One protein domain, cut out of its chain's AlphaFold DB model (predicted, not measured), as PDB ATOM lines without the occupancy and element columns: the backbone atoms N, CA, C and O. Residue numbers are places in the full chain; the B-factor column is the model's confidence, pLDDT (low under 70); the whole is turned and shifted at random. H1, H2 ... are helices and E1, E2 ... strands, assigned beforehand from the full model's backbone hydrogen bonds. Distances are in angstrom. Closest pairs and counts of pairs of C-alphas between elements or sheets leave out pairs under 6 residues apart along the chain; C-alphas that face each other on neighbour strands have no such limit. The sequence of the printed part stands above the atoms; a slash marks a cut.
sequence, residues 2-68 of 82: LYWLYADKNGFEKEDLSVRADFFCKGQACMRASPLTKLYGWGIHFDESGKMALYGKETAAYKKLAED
ATOM      1  N   LEU A   2     -33.350 -13.517  -4.375       68.38
ATOM      2  CA  LEU A   2     -34.649 -12.831  -4.583       68.38
ATOM      3  C   LEU A   2     -35.448 -12.600  -3.284       68.38
ATOM      4  O   LEU A   2     -36.014 -11.532  -3.085       68.38
ATOM      5  N   TYR A   3     -35.446 -13.596  -2.393       73.88
ATOM      6  CA  TYR A   3     -36.089 -13.499  -1.081       73.88
ATOM      7  C   TYR A   3     -35.412 -12.461  -0.178       73.88
ATOM      8  O   TYR A   3     -36.099 -11.711   0.490       73.88
ATOM      9  N   TRP A   4     -34.081 -12.360  -0.214       73.19
ATOM     10  CA  TRP A   4     -33.338 -11.381   0.588       73.19
ATOM     11  C   TRP A   4     -33.730  -9.946   0.222       73.19
ATOM     12  O   TRP A   4     -33.989  -9.140   1.104       73.19
ATOM     13  N   LEU A   5     -33.847  -9.653  -1.079       76.62
ATOM     14  CA  LEU A   5     -34.302  -8.351  -1.576       76.62
ATOM     15  C   LEU A   5     -35.780  -8.087  -1.241       76.62
ATOM     16  O   LEU A   5     -36.168  -6.958  -0.960       76.62
ATOM     17  N   TYR A   6     -36.612  -9.131  -1.274       79.06
ATOM     18  CA  TYR A   6     -38.011  -9.055  -0.858       79.06
ATOM     19  C   TYR A   6     -38.152  -8.794   0.646       79.06
ATOM     20  O   TYR A   6     -38.930  -7.927   1.028       79.06
ATOM     21  N   ALA A   7     -37.400  -9.508   1.480       83.94
ATOM     22  CA  ALA A   7     -37.388  -9.332   2.925       83.94
ATOM     23  C   ALA A   7     -36.922  -7.920   3.288       83.94
ATOM     24  O   ALA A   7     -37.617  -7.227   4.019       83.94
ATOM     25  N   ASP A   8     -35.839  -7.446   2.665       84.06
ATOM     26  CA  ASP A   8     -35.316  -6.087   2.843       84.06
ATOM     27  C   ASP A   8     -36.351  -5.016   2.459       84.06
ATOM     28  O   ASP A   8     -36.656  -4.122   3.243       84.06
ATOM     29  N   LYS A   9     -36.998  -5.171   1.296       83.19
ATOM     30  CA  LYS A   9     -38.042  -4.250   0.823       83.19
ATOM     31  C   LYS A   9     -39.269  -4.190   1.741       83.19
ATOM     32  O   LYS A   9     -39.933  -3.157   1.779       83.19
ATOM     33  N   ASN A  10     -39.616  -5.289   2.406       84.19
ATOM     34  CA  ASN A  10     -40.811  -5.378   3.250       84.19
ATOM     35  C   ASN A  10     -40.498  -5.298   4.755       84.19
ATOM     36  O   ASN A  10     -41.422  -5.374   5.558       84.19
ATOM     37  N   GLY A  11     -39.227  -5.137   5.142       85.12
ATOM     38  CA  GLY A  11     -38.807  -5.084   6.544       85.12
ATOM     39  C   GLY A  11     -38.942  -6.412   7.297       85.12
ATOM     40  O   GLY A  11     -39.100  -6.399   8.514       85.12
ATOM     41  N   PHE A  12     -38.914  -7.549   6.597       84.31
ATOM     42  CA  PHE A  12     -38.957  -8.871   7.226       84.31
ATOM     43  C   PHE A  12     -37.569  -9.326   7.681       84.31
ATOM     44  O   PHE A  12     -36.565  -9.053   7.016       84.31
ATOM     45  N   GLU A  13     -37.529 -10.094   8.771       81.50
ATOM     46  CA  GLU A  13     -36.326 -10.822   9.170       81.50
ATOM     47  C   GLU A  13     -35.951 -11.846   8.095       81.50
ATOM     48  O   GLU A  13     -36.792 -12.584   7.572       81.50
ATOM     49  N   LYS A  14     -34.669 -11.871   7.729       72.88
ATOM     50  CA  LYS A  14     -34.164 -12.620   6.567       72.88
ATOM     51  C   LYS A  14     -34.003 -14.113   6.863       72.88
ATOM     52  O   LYS A  14     -33.769 -14.901   5.947       72.88
ATOM     53  N   GLU A  15     -34.142 -14.507   8.119       76.69
ATOM     54  CA  GLU A  15     -34.126 -15.888   8.584       76.69
ATOM     55  C   GLU A  15     -35.539 -16.436   8.848       76.69
ATOM     56  O   GLU A  15     -35.680 -17.622   9.153       76.69
ATOM     57  N   ASP A  16     -36.594 -15.626   8.687       80.56
ATOM     58  CA  ASP A  16     -37.964 -16.066   8.947       80.56
ATOM     59  C   ASP A  16     -38.433 -17.091   7.899       80.56
ATOM     60  O   ASP A  16     -38.769 -16.779   6.748       80.56
ATOM     61  N   LEU A  17     -38.468 -18.352   8.331       76.38
ATOM     62  CA  LEU A  17     -38.858 -19.501   7.521       76.38
ATOM     63  C   LEU A  17     -40.314 -19.427   7.044       76.38
ATOM     64  O   LEU A  17     -40.609 -19.966   5.977       76.38
ATOM     65  N   SER A  18     -41.203 -18.757   7.781       80.56
ATOM     66  CA  SER A  18     -42.619 -18.626   7.420       80.56
ATOM     67  C   SER A  18     -42.801 -17.669   6.242       80.56
ATOM     68  O   SER A  18     -43.345 -18.050   5.206       80.56
ATOM     69  N   VAL A  19     -42.192 -16.483   6.321       79.38
ATOM     70  CA  VAL A  19     -42.162 -15.493   5.235       79.38
ATOM     71  C   VAL A  19     -41.438 -16.058   4.018       79.38
ATOM     72  O   VAL A  19     -41.836 -15.819   2.876       79.38
ATOM     73  N   ARG A  20     -40.375 -16.838   4.236       75.94
ATOM     74  CA  ARG A  20     -39.655 -17.519   3.161       75.94
ATOM     75  C   ARG A  20     -40.543 -18.554   2.474       75.94
ATOM     76  O   ARG A  20     -40.605 -18.563   1.243       75.94
ATOM     77  N   ALA A  21     -41.244 -19.392   3.233       74.25
ATOM     78  CA  ALA A  21     -42.180 -20.372   2.694       74.25
ATOM     79  C   ALA A  21     -43.307 -19.693   1.903       74.25
ATOM     80  O   ALA A  21     -43.551 -20.074   0.759       74.25
ATOM     81  N   ASP A  22     -43.909 -18.631   2.438       78.50
ATOM     82  CA  ASP A  22     -44.961 -17.856   1.769       78.50
ATOM     83  C   ASP A  22     -44.463 -17.168   0.492       78.50
ATOM     84  O   ASP A  22     -45.141 -17.169  -0.545       78.50
ATOM     85  N   PHE A  23     -43.242 -16.629   0.529       71.75
ATOM     86  CA  PHE A  23     -42.598 -16.007  -0.622       71.75
ATOM     87  C   PHE A  23     -42.366 -17.002  -1.767       71.75
ATOM     88  O   PHE A  23     -42.549 -16.644  -2.932       71.75
ATOM     89  N   PHE A  24     -41.990 -18.245  -1.452       71.88
ATOM     90  CA  PHE A  24     -41.809 -19.309  -2.444       71.88
ATOM     91  C   PHE A  24     -43.107 -20.063  -2.784       71.88
ATOM     92  O   PHE A  24     -43.156 -20.725  -3.823       71.88
ATOM     93  N   CYS A  25     -44.161 -19.939  -1.970       71.50
ATOM     94  CA  CYS A  25     -45.478 -20.541  -2.204       71.50
ATOM     95  C   CYS A  25     -46.168 -19.925  -3.431       71.50
ATOM     96  O   CYS A  25     -46.713 -20.632  -4.282       71.50
ATOM     97  N   LYS A  26     -46.088 -18.597  -3.584       65.25
ATOM     98  CA  LYS A  26     -46.501 -17.917  -4.819       65.25
ATOM     99  C   LYS A  26     -45.356 -17.972  -5.825       65.25
ATOM    100  O   LYS A  26     -44.233 -17.597  -5.513       65.25
ATOM    101  N   GLY A  27     -45.633 -18.394  -7.059       59.09
ATOM    102  CA  GLY A  27     -44.644 -18.415  -8.141       59.09
ATOM    103  C   GLY A  27     -44.149 -17.011  -8.506       59.09
ATOM    104  O   GLY A  27     -44.640 -16.415  -9.462       59.09
ATOM    105  N   GLN A  28     -43.184 -16.487  -7.753       63.09
ATOM    106  CA  GLN A  28     -42.513 -15.221  -8.032       63.09
ATOM    107  C   GLN A  28     -41.598 -15.351  -9.251       63.09
ATOM    108  O   GLN A  28     -41.119 -16.445  -9.576       63.09
ATOM    109  N   ALA A  29     -41.331 -14.220  -9.913       60.25
ATOM    110  CA  ALA A  29     -40.387 -14.123 -11.023       60.25
ATOM    111  C   ALA A  29     -38.949 -14.366 -10.530       60.25
ATOM    112  O   ALA A  29     -38.146 -13.457 -10.357       60.25
ATOM    113  N   CYS A  30     -38.626 -15.625 -10.268       70.94
ATOM    114  CA  CYS A  30     -37.265 -16.096 -10.093       70.94
ATOM    115  C   CYS A  30     -36.587 -16.208 -11.465       70.94
ATOM    116  O   CYS A  30     -37.240 -16.122 -12.506       70.94
ATOM    117  N   MET A  31     -35.277 -16.461 -11.498       73.44
ATOM    118  CA  MET A  31     -34.518 -16.611 -12.750       73.44
ATOM    119  C   MET A  31     -35.068 -17.699 -13.700       73.44
ATOM    120  O   MET A  31     -34.753 -17.710 -14.889       73.44
ATOM    121  N   ARG A  32     -35.973 -18.561 -13.218       75.62
ATOM    122  CA  ARG A  32     -36.792 -19.471 -14.037       75.62
ATOM    123  C   ARG A  32     -37.697 -18.743 -15.044       75.62
ATOM    124  O   ARG A  32     -38.131 -19.361 -16.010       75.62
ATOM    125  N   ALA A  33     -38.017 -17.469 -14.826       78.38
ATOM    126  CA  ALA A  33     -38.759 -16.621 -15.757       78.38
ATOM    127  C   ALA A  33     -37.853 -15.923 -16.789       78.38
ATOM    128  O   ALA A  33     -38.367 -15.389 -17.774       78.38
ATOM    129  N   SER A  34     -36.529 -15.934 -16.580       82.94
ATOM    130  CA  SER A  34     -35.563 -15.270 -17.456       82.94
ATOM    131  C   SER A  34     -35.513 -15.923 -18.847       82.94
ATOM    132  O   SER A  34     -35.543 -17.156 -18.945       82.94
ATOM    133  N   PRO A  35     -35.359 -15.135 -19.929       82.75
ATOM    134  CA  PRO A  35     -35.031 -15.647 -21.260       82.75
ATOM    135  C   PRO A  35     -33.831 -16.603 -21.277       82.75
ATOM    136  O   PRO A  35     -33.814 -17.531 -22.081       82.75
ATOM    137  N   LEU A  36     -32.867 -16.433 -20.361       86.62
ATOM    138  CA  LEU A  36     -31.691 -17.306 -20.236       86.62
ATOM    139  C   LEU A  36     -32.076 -18.775 -20.064       86.62
ATOM    140  O   LEU A  36     -31.575 -19.634 -20.784       86.62
ATOM    141  N   THR A  37     -33.013 -19.061 -19.162       85.62
ATOM    142  CA  THR A  37     -33.441 -20.439 -18.889       85.62
ATOM    143  C   THR A  37     -34.514 -20.908 -19.870       85.62
ATOM    144  O   THR A  37     -34.580 -22.090 -20.195       85.62
ATOM    145  N   LYS A  38     -35.349 -19.988 -20.371       83.94
ATOM    146  CA  LYS A  38     -36.511 -20.305 -21.219       83.94
ATOM    147  C   LYS A  38     -36.207 -20.439 -22.709       83.94
ATOM    148  O   LYS A  38     -36.794 -21.299 -23.354       83.94
ATOM    149  N   LEU A  39     -35.377 -19.553 -23.255       82.94
ATOM    150  CA  LEU A  39     -35.079 -19.475 -24.692       82.94
ATOM    151  C   LEU A  39     -33.696 -20.035 -24.995       82.94
ATOM    152  O   LEU A  39     -33.534 -20.806 -25.932       82.94
ATOM    153  N   TYR A  40     -32.712 -19.662 -24.181       86.75
ATOM    154  CA  TYR A  40     -31.314 -19.991 -24.444       86.75
ATOM    155  C   TYR A  40     -30.859 -21.298 -23.774       86.75
ATOM    156  O   TYR A  40     -29.759 -21.767 -24.036       86.75
ATOM    157  N   GLY A  41     -31.697 -21.904 -22.925       85.12
ATOM    158  CA  GLY A  41     -31.435 -23.215 -22.325       85.12
ATOM    159  C   GLY A  41     -30.332 -23.238 -21.263       85.12
ATOM    160  O   GLY A  41     -29.798 -24.307 -20.985       85.12
ATOM    161  N   TRP A  42     -29.991 -22.093 -20.670       90.00
ATOM    162  CA  TRP A  42     -28.973 -22.009 -19.623       90.00
ATOM    163  C   TRP A  42     -29.435 -22.668 -18.325       90.00
ATOM    164  O   TRP A  42     -30.585 -22.512 -17.901       90.00
ATOM    165  N   GLY A  43     -28.503 -23.346 -17.661       89.69
ATOM    166  CA  GLY A  43     -28.651 -23.824 -16.293       89.69
ATOM    167  C   GLY A  43     -28.308 -22.730 -15.301       89.69
ATOM    168  O   GLY A  43     -27.323 -22.013 -15.468       89.69
ATOM    169  N   ILE A  44     -29.119 -22.612 -14.255       89.69
ATOM    170  CA  ILE A  44     -28.849 -21.712 -13.139       89.69
ATOM    171  C   ILE A  44     -28.792 -22.560 -11.887       89.69
ATOM    172  O   ILE A  44     -29.773 -23.214 -11.532       89.69
ATOM    173  N   HIS A  45     -27.638 -22.537 -11.242       89.56
ATOM    174  CA  HIS A  45     -27.400 -23.234  -9.993       89.56
ATOM    175  C   HIS A  45     -27.314 -22.219  -8.861       89.56
ATOM    176  O   HIS A  45     -26.715 -21.152  -9.026       89.56
ATOM    177  N   PHE A  46     -27.903 -22.574  -7.725       85.88
ATOM    178  CA  PHE A  46     -27.784 -21.825  -6.486       85.88
ATOM    179  C   PHE A  46     -27.099 -22.708  -5.454       85.88
ATOM    180  O   PHE A  46     -27.518 -23.849  -5.274       85.88
ATOM    181  N   ASP A  47     -26.071 -22.177  -4.798       84.44
ATOM    182  CA  ASP A  47     -25.449 -22.848  -3.660       84.44
ATOM    183  C   ASP A  47     -26.235 -22.588  -2.360       84.44
ATOM    184  O   ASP A  47     -27.181 -21.793  -2.315       84.44
ATOM    185  N   GLU A  48     -25.827 -23.251  -1.279       80.75
ATOM    186  CA  GLU A  48     -26.438 -23.114   0.051       80.75
ATOM    187  C   GLU A  48     -26.304 -21.696   0.628       80.75
ATOM    188  O   GLU A  48     -27.157 -21.241   1.390       80.75
ATOM    189  N   SER A  49     -25.272 -20.957   0.208       77.19
ATOM    190  CA  SER A  49     -25.067 -19.546   0.557       77.19
ATOM    191  C   SER A  49     -25.948 -18.595  -0.268       77.19
ATOM    192  O   SER A  49     -25.929 -17.380  -0.063       77.19
ATOM    193  N   GLY A  50     -26.726 -19.115  -1.220       71.75
ATOM    194  CA  GLY A  50     -27.583 -18.342  -2.108       71.75
ATOM    195  C   GLY A  50     -26.836 -17.587  -3.210       71.75
ATOM    196  O   GLY A  50     -27.440 -16.694  -3.824       71.75
ATOM    197  N   LYS A  51     -25.565 -17.922  -3.471       78.75
ATOM    198  CA  LYS A  51     -24.812 -17.461  -4.643       78.75
ATOM    199  C   LYS A  51     -25.299 -18.202  -5.878       78.75
ATOM    200  O   LYS A  51     -25.803 -19.318  -5.807       78.75
ATOM    201  N   MET A  52     -25.163 -17.546  -7.021       85.69
ATOM    202  CA  MET A  52     -25.699 -18.000  -8.297       85.69
ATOM    203  C   MET A  52     -24.572 -18.190  -9.304       85.69
ATOM    204  O   MET A  52     -23.736 -17.300  -9.460       85.69
ATOM    205  N   ALA A  53     -24.612 -19.298 -10.038       89.19
ATOM    206  CA  ALA A  53     -23.750 -19.544 -11.188       89.19
ATOM    207  C   ALA A  53     -24.577 -19.929 -12.424       89.19
ATOM    208  O   ALA A  53     -25.602 -20.612 -12.327       89.19
ATOM    209  N   LEU A  54     -24.120 -19.463 -13.586       89.88
ATOM    210  CA  LEU A  54     -24.700 -19.737 -14.898       89.88
ATOM    211  C   LEU A  54     -23.869 -20.799 -15.615       89.88
ATOM    212  O   LEU A  54     -22.652 -20.670 -15.719       89.88
ATOM    213  N   TYR A  55     -24.543 -21.814 -16.147       92.00
ATOM    214  CA  TYR A  55     -23.923 -22.916 -16.875       92.00
ATOM    215  C   TYR A  55     -24.551 -23.063 -18.260       92.00
ATOM    216  O   TYR A  55     -25.770 -23.207 -18.385       92.00
ATOM    217  N   GLY A  56     -23.718 -23.052 -19.302       90.75
ATOM    218  CA  GLY A  56     -24.149 -23.357 -20.667       90.75
ATOM    219  C   GLY A  56     -24.553 -24.826 -20.792       90.75
ATOM    220  O   GLY A  56     -23.906 -25.699 -20.208       90.75
ATOM    221  N   LYS A  57     -25.618 -25.113 -21.547       86.75
ATOM    222  CA  LYS A  57     -26.197 -26.464 -21.676       86.75
ATOM    223  C   LYS A  57     -25.201 -27.481 -22.238       86.75
ATOM    224  O   LYS A  57     -25.231 -28.655 -21.876       86.75
ATOM    225  N   GLU A  58     -24.320 -27.033 -23.123       88.50
ATOM    226  CA  GLU A  58     -23.264 -27.833 -23.743       88.50
ATOM    227  C   GLU A  58     -22.083 -28.153 -22.813       88.50
ATOM    228  O   GLU A  58     -21.244 -28.989 -23.151       88.50
ATOM    229  N   THR A  59     -22.002 -27.534 -21.634       92.62
ATOM    230  CA  THR A  59     -20.858 -27.716 -20.733       92.62
ATOM    231  C   THR A  59     -20.934 -29.024 -19.942       92.62
ATOM    232  O   THR A  59     -22.002 -29.486 -19.536       92.62
ATOM    233  N   ALA A  60     -19.771 -29.615 -19.647       91.12
ATOM    234  CA  ALA A  60     -19.687 -30.795 -18.782       91.12
ATOM    235  C   ALA A  60     -20.189 -30.511 -17.355       91.12
ATOM    236  O   ALA A  60     -20.769 -31.387 -16.721       91.12
ATOM    237  N   ALA A  61     -20.000 -29.280 -16.864       90.56
ATOM    238  CA  ALA A  61     -20.508 -28.848 -15.567       90.56
ATOM    239  C   ALA A  61     -22.042 -28.876 -15.518       90.56
ATOM    240  O   ALA A  61     -22.605 -29.396 -14.559       90.56
ATOM    241  N   TYR A  62     -22.718 -28.412 -16.577       91.50
ATOM    242  CA  TYR A  62     -24.175 -28.511 -16.678       91.50
ATOM    243  C   TYR A  62     -24.648 -29.967 -16.615       91.50
ATOM    244  O   TYR A  62     -25.578 -30.261 -15.874       91.50
ATOM    245  N   LYS A  63     -24.002 -30.884 -17.351       90.38
ATOM    246  CA  LYS A  63     -24.370 -32.311 -17.333       90.38
ATOM    247  C   LYS A  63     -24.218 -32.929 -15.947       90.38
ATOM    248  O   LYS A  63     -25.160 -33.539 -15.466       90.38
ATOM    249  N   LYS A  64     -23.078 -32.692 -15.286       92.69
ATOM    250  CA  LYS A  64     -22.831 -33.178 -13.920       92.69
ATOM    251  C   LYS A  64     -23.908 -32.713 -12.947       92.69
ATOM    252  O   LYS A  64     -24.439 -33.525 -12.209       92.69
ATOM    253  N   LEU A  65     -24.246 -31.422 -12.978       90.56
ATOM    254  CA  LEU A  65     -25.284 -30.868 -12.111       90.56
ATOM    255  C   LEU A  65     -26.671 -31.408 -12.480       90.56
ATOM    256  O   LEU A  65     -27.445 -31.721 -11.594       90.56
ATOM    257  N   ALA A  66     -26.987 -31.560 -13.767       88.81
ATOM    258  CA  ALA A  66     -28.283 -32.076 -14.211       88.81
ATOM    259  C   ALA A  66     -28.508 -33.559 -13.863       88.81
ATOM    260  O   ALA A  66     -29.657 -33.983 -13.732       88.81
ATOM    261  N   GLU A  67     -27.433 -34.335 -13.743       91.38
ATOM    262  CA  GLU A  67     -27.449 -35.756 -13.377       91.38
ATOM    263  C   GLU A  67     -27.354 -35.987 -11.862       91.38
ATOM    264  O   GLU A  67     -27.568 -37.111 -11.414       91.38
ATOM    265  N   ASP A  68     -27.066 -34.949 -11.070       92.12
ATOM    266  CA  ASP A  68     -26.910 -35.056  -9.621       92.12
ATOM    267  C   ASP A  68     -28.278 -35.196  -8.920       92.12
ATOM    268  O   ASP A  68     -29.080 -34.256  -8.927       92.12
TER     269      ASP A  68
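This is residues 2 to 68 of the 82 residues of an uncharacterized protein of Sphingobacterium spiritivorum (UniProt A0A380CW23). The model is a loose, elongated chain of two small lobes joined by a stretch without named elements, residues 26 to 34. One lobe is a hairpin of two short strands, E1 and E2, with H4 near the end where E1 begins and E2 ends and the single-turn helix H3 just before E1; the other is a loose pair of helices, H1 and H2, close but not clearly touching and at a steep tilt of 66 degrees. The printed part has 67 residues with four named helices and two named strands, in the order H1, H2, H3, E1, E2, H4; the sheet's order is E1 - E2, antiparallel, and the class is mixed, helices and strands. The whole is loose, with a radius of gyration of the C-alphas of 14.2 A, and spans 41 by 23 by 17 A.

E1, residues 43 to 46, and E2, residues 52 to 55, form a hairpin, antiparallel with 156 degrees between their directions. C-alphas 46 and 52 face each other at 4.7 A. N 43 and O 55 are within hydrogen-bond range at 2.8 A, and so are N 53 and O 45 at 3.0 A. The closest C-alphas of E2 and H4, residues 60 to 67, are those of Tyr 55 and Tyr 62, at 5.6 A; those of E1 and H4 are Gly 43 and Tyr 62, at 6.5 A. H3, residues 35 to 38, comes closest to E1 with the C-alphas of Thr 37 and Gly 43, at 6.4 A. H1, residues 2 to 10, and H2, residues 17 to 25, are close but not clearly touching: their closest C-alphas, those of Tyr 3 and Arg 20, are at 6.8 A. They run opposite ways at a steep tilt of 66 degrees. H1 and H2 are both apart from E1, E2, H3 and H4. In H1, H2 and H4 every O i to N i+4 pair is within hydrogen-bond range; H3 is too short for such a pair.

E1 and E2 each measure 10.0 A; E1 begins at C-alpha 43, (-28.651, -23.824, -16.293). H4 measures 10.7 A and ends at C-alpha 67, (-27.449, -35.756, -13.377). H3 measures 4.9 A. H1 measures 12.4 A, beginning at C-alpha 2, (-34.649, -12.831, -4.583), and H2 measures 11.8 A.

The C-alphas farthest apart are those of Gly 11 and Glu 58, at 40.9 A. The printed part has no cut. The links H3 to E1, E1 to E2 and E2 to H4 are tight, H1 to H2 and H2 to H3 are short, and none is long. The mean pLDDT of the printed part is 81.5; residue 2 and residues 26 to 29 are under 70.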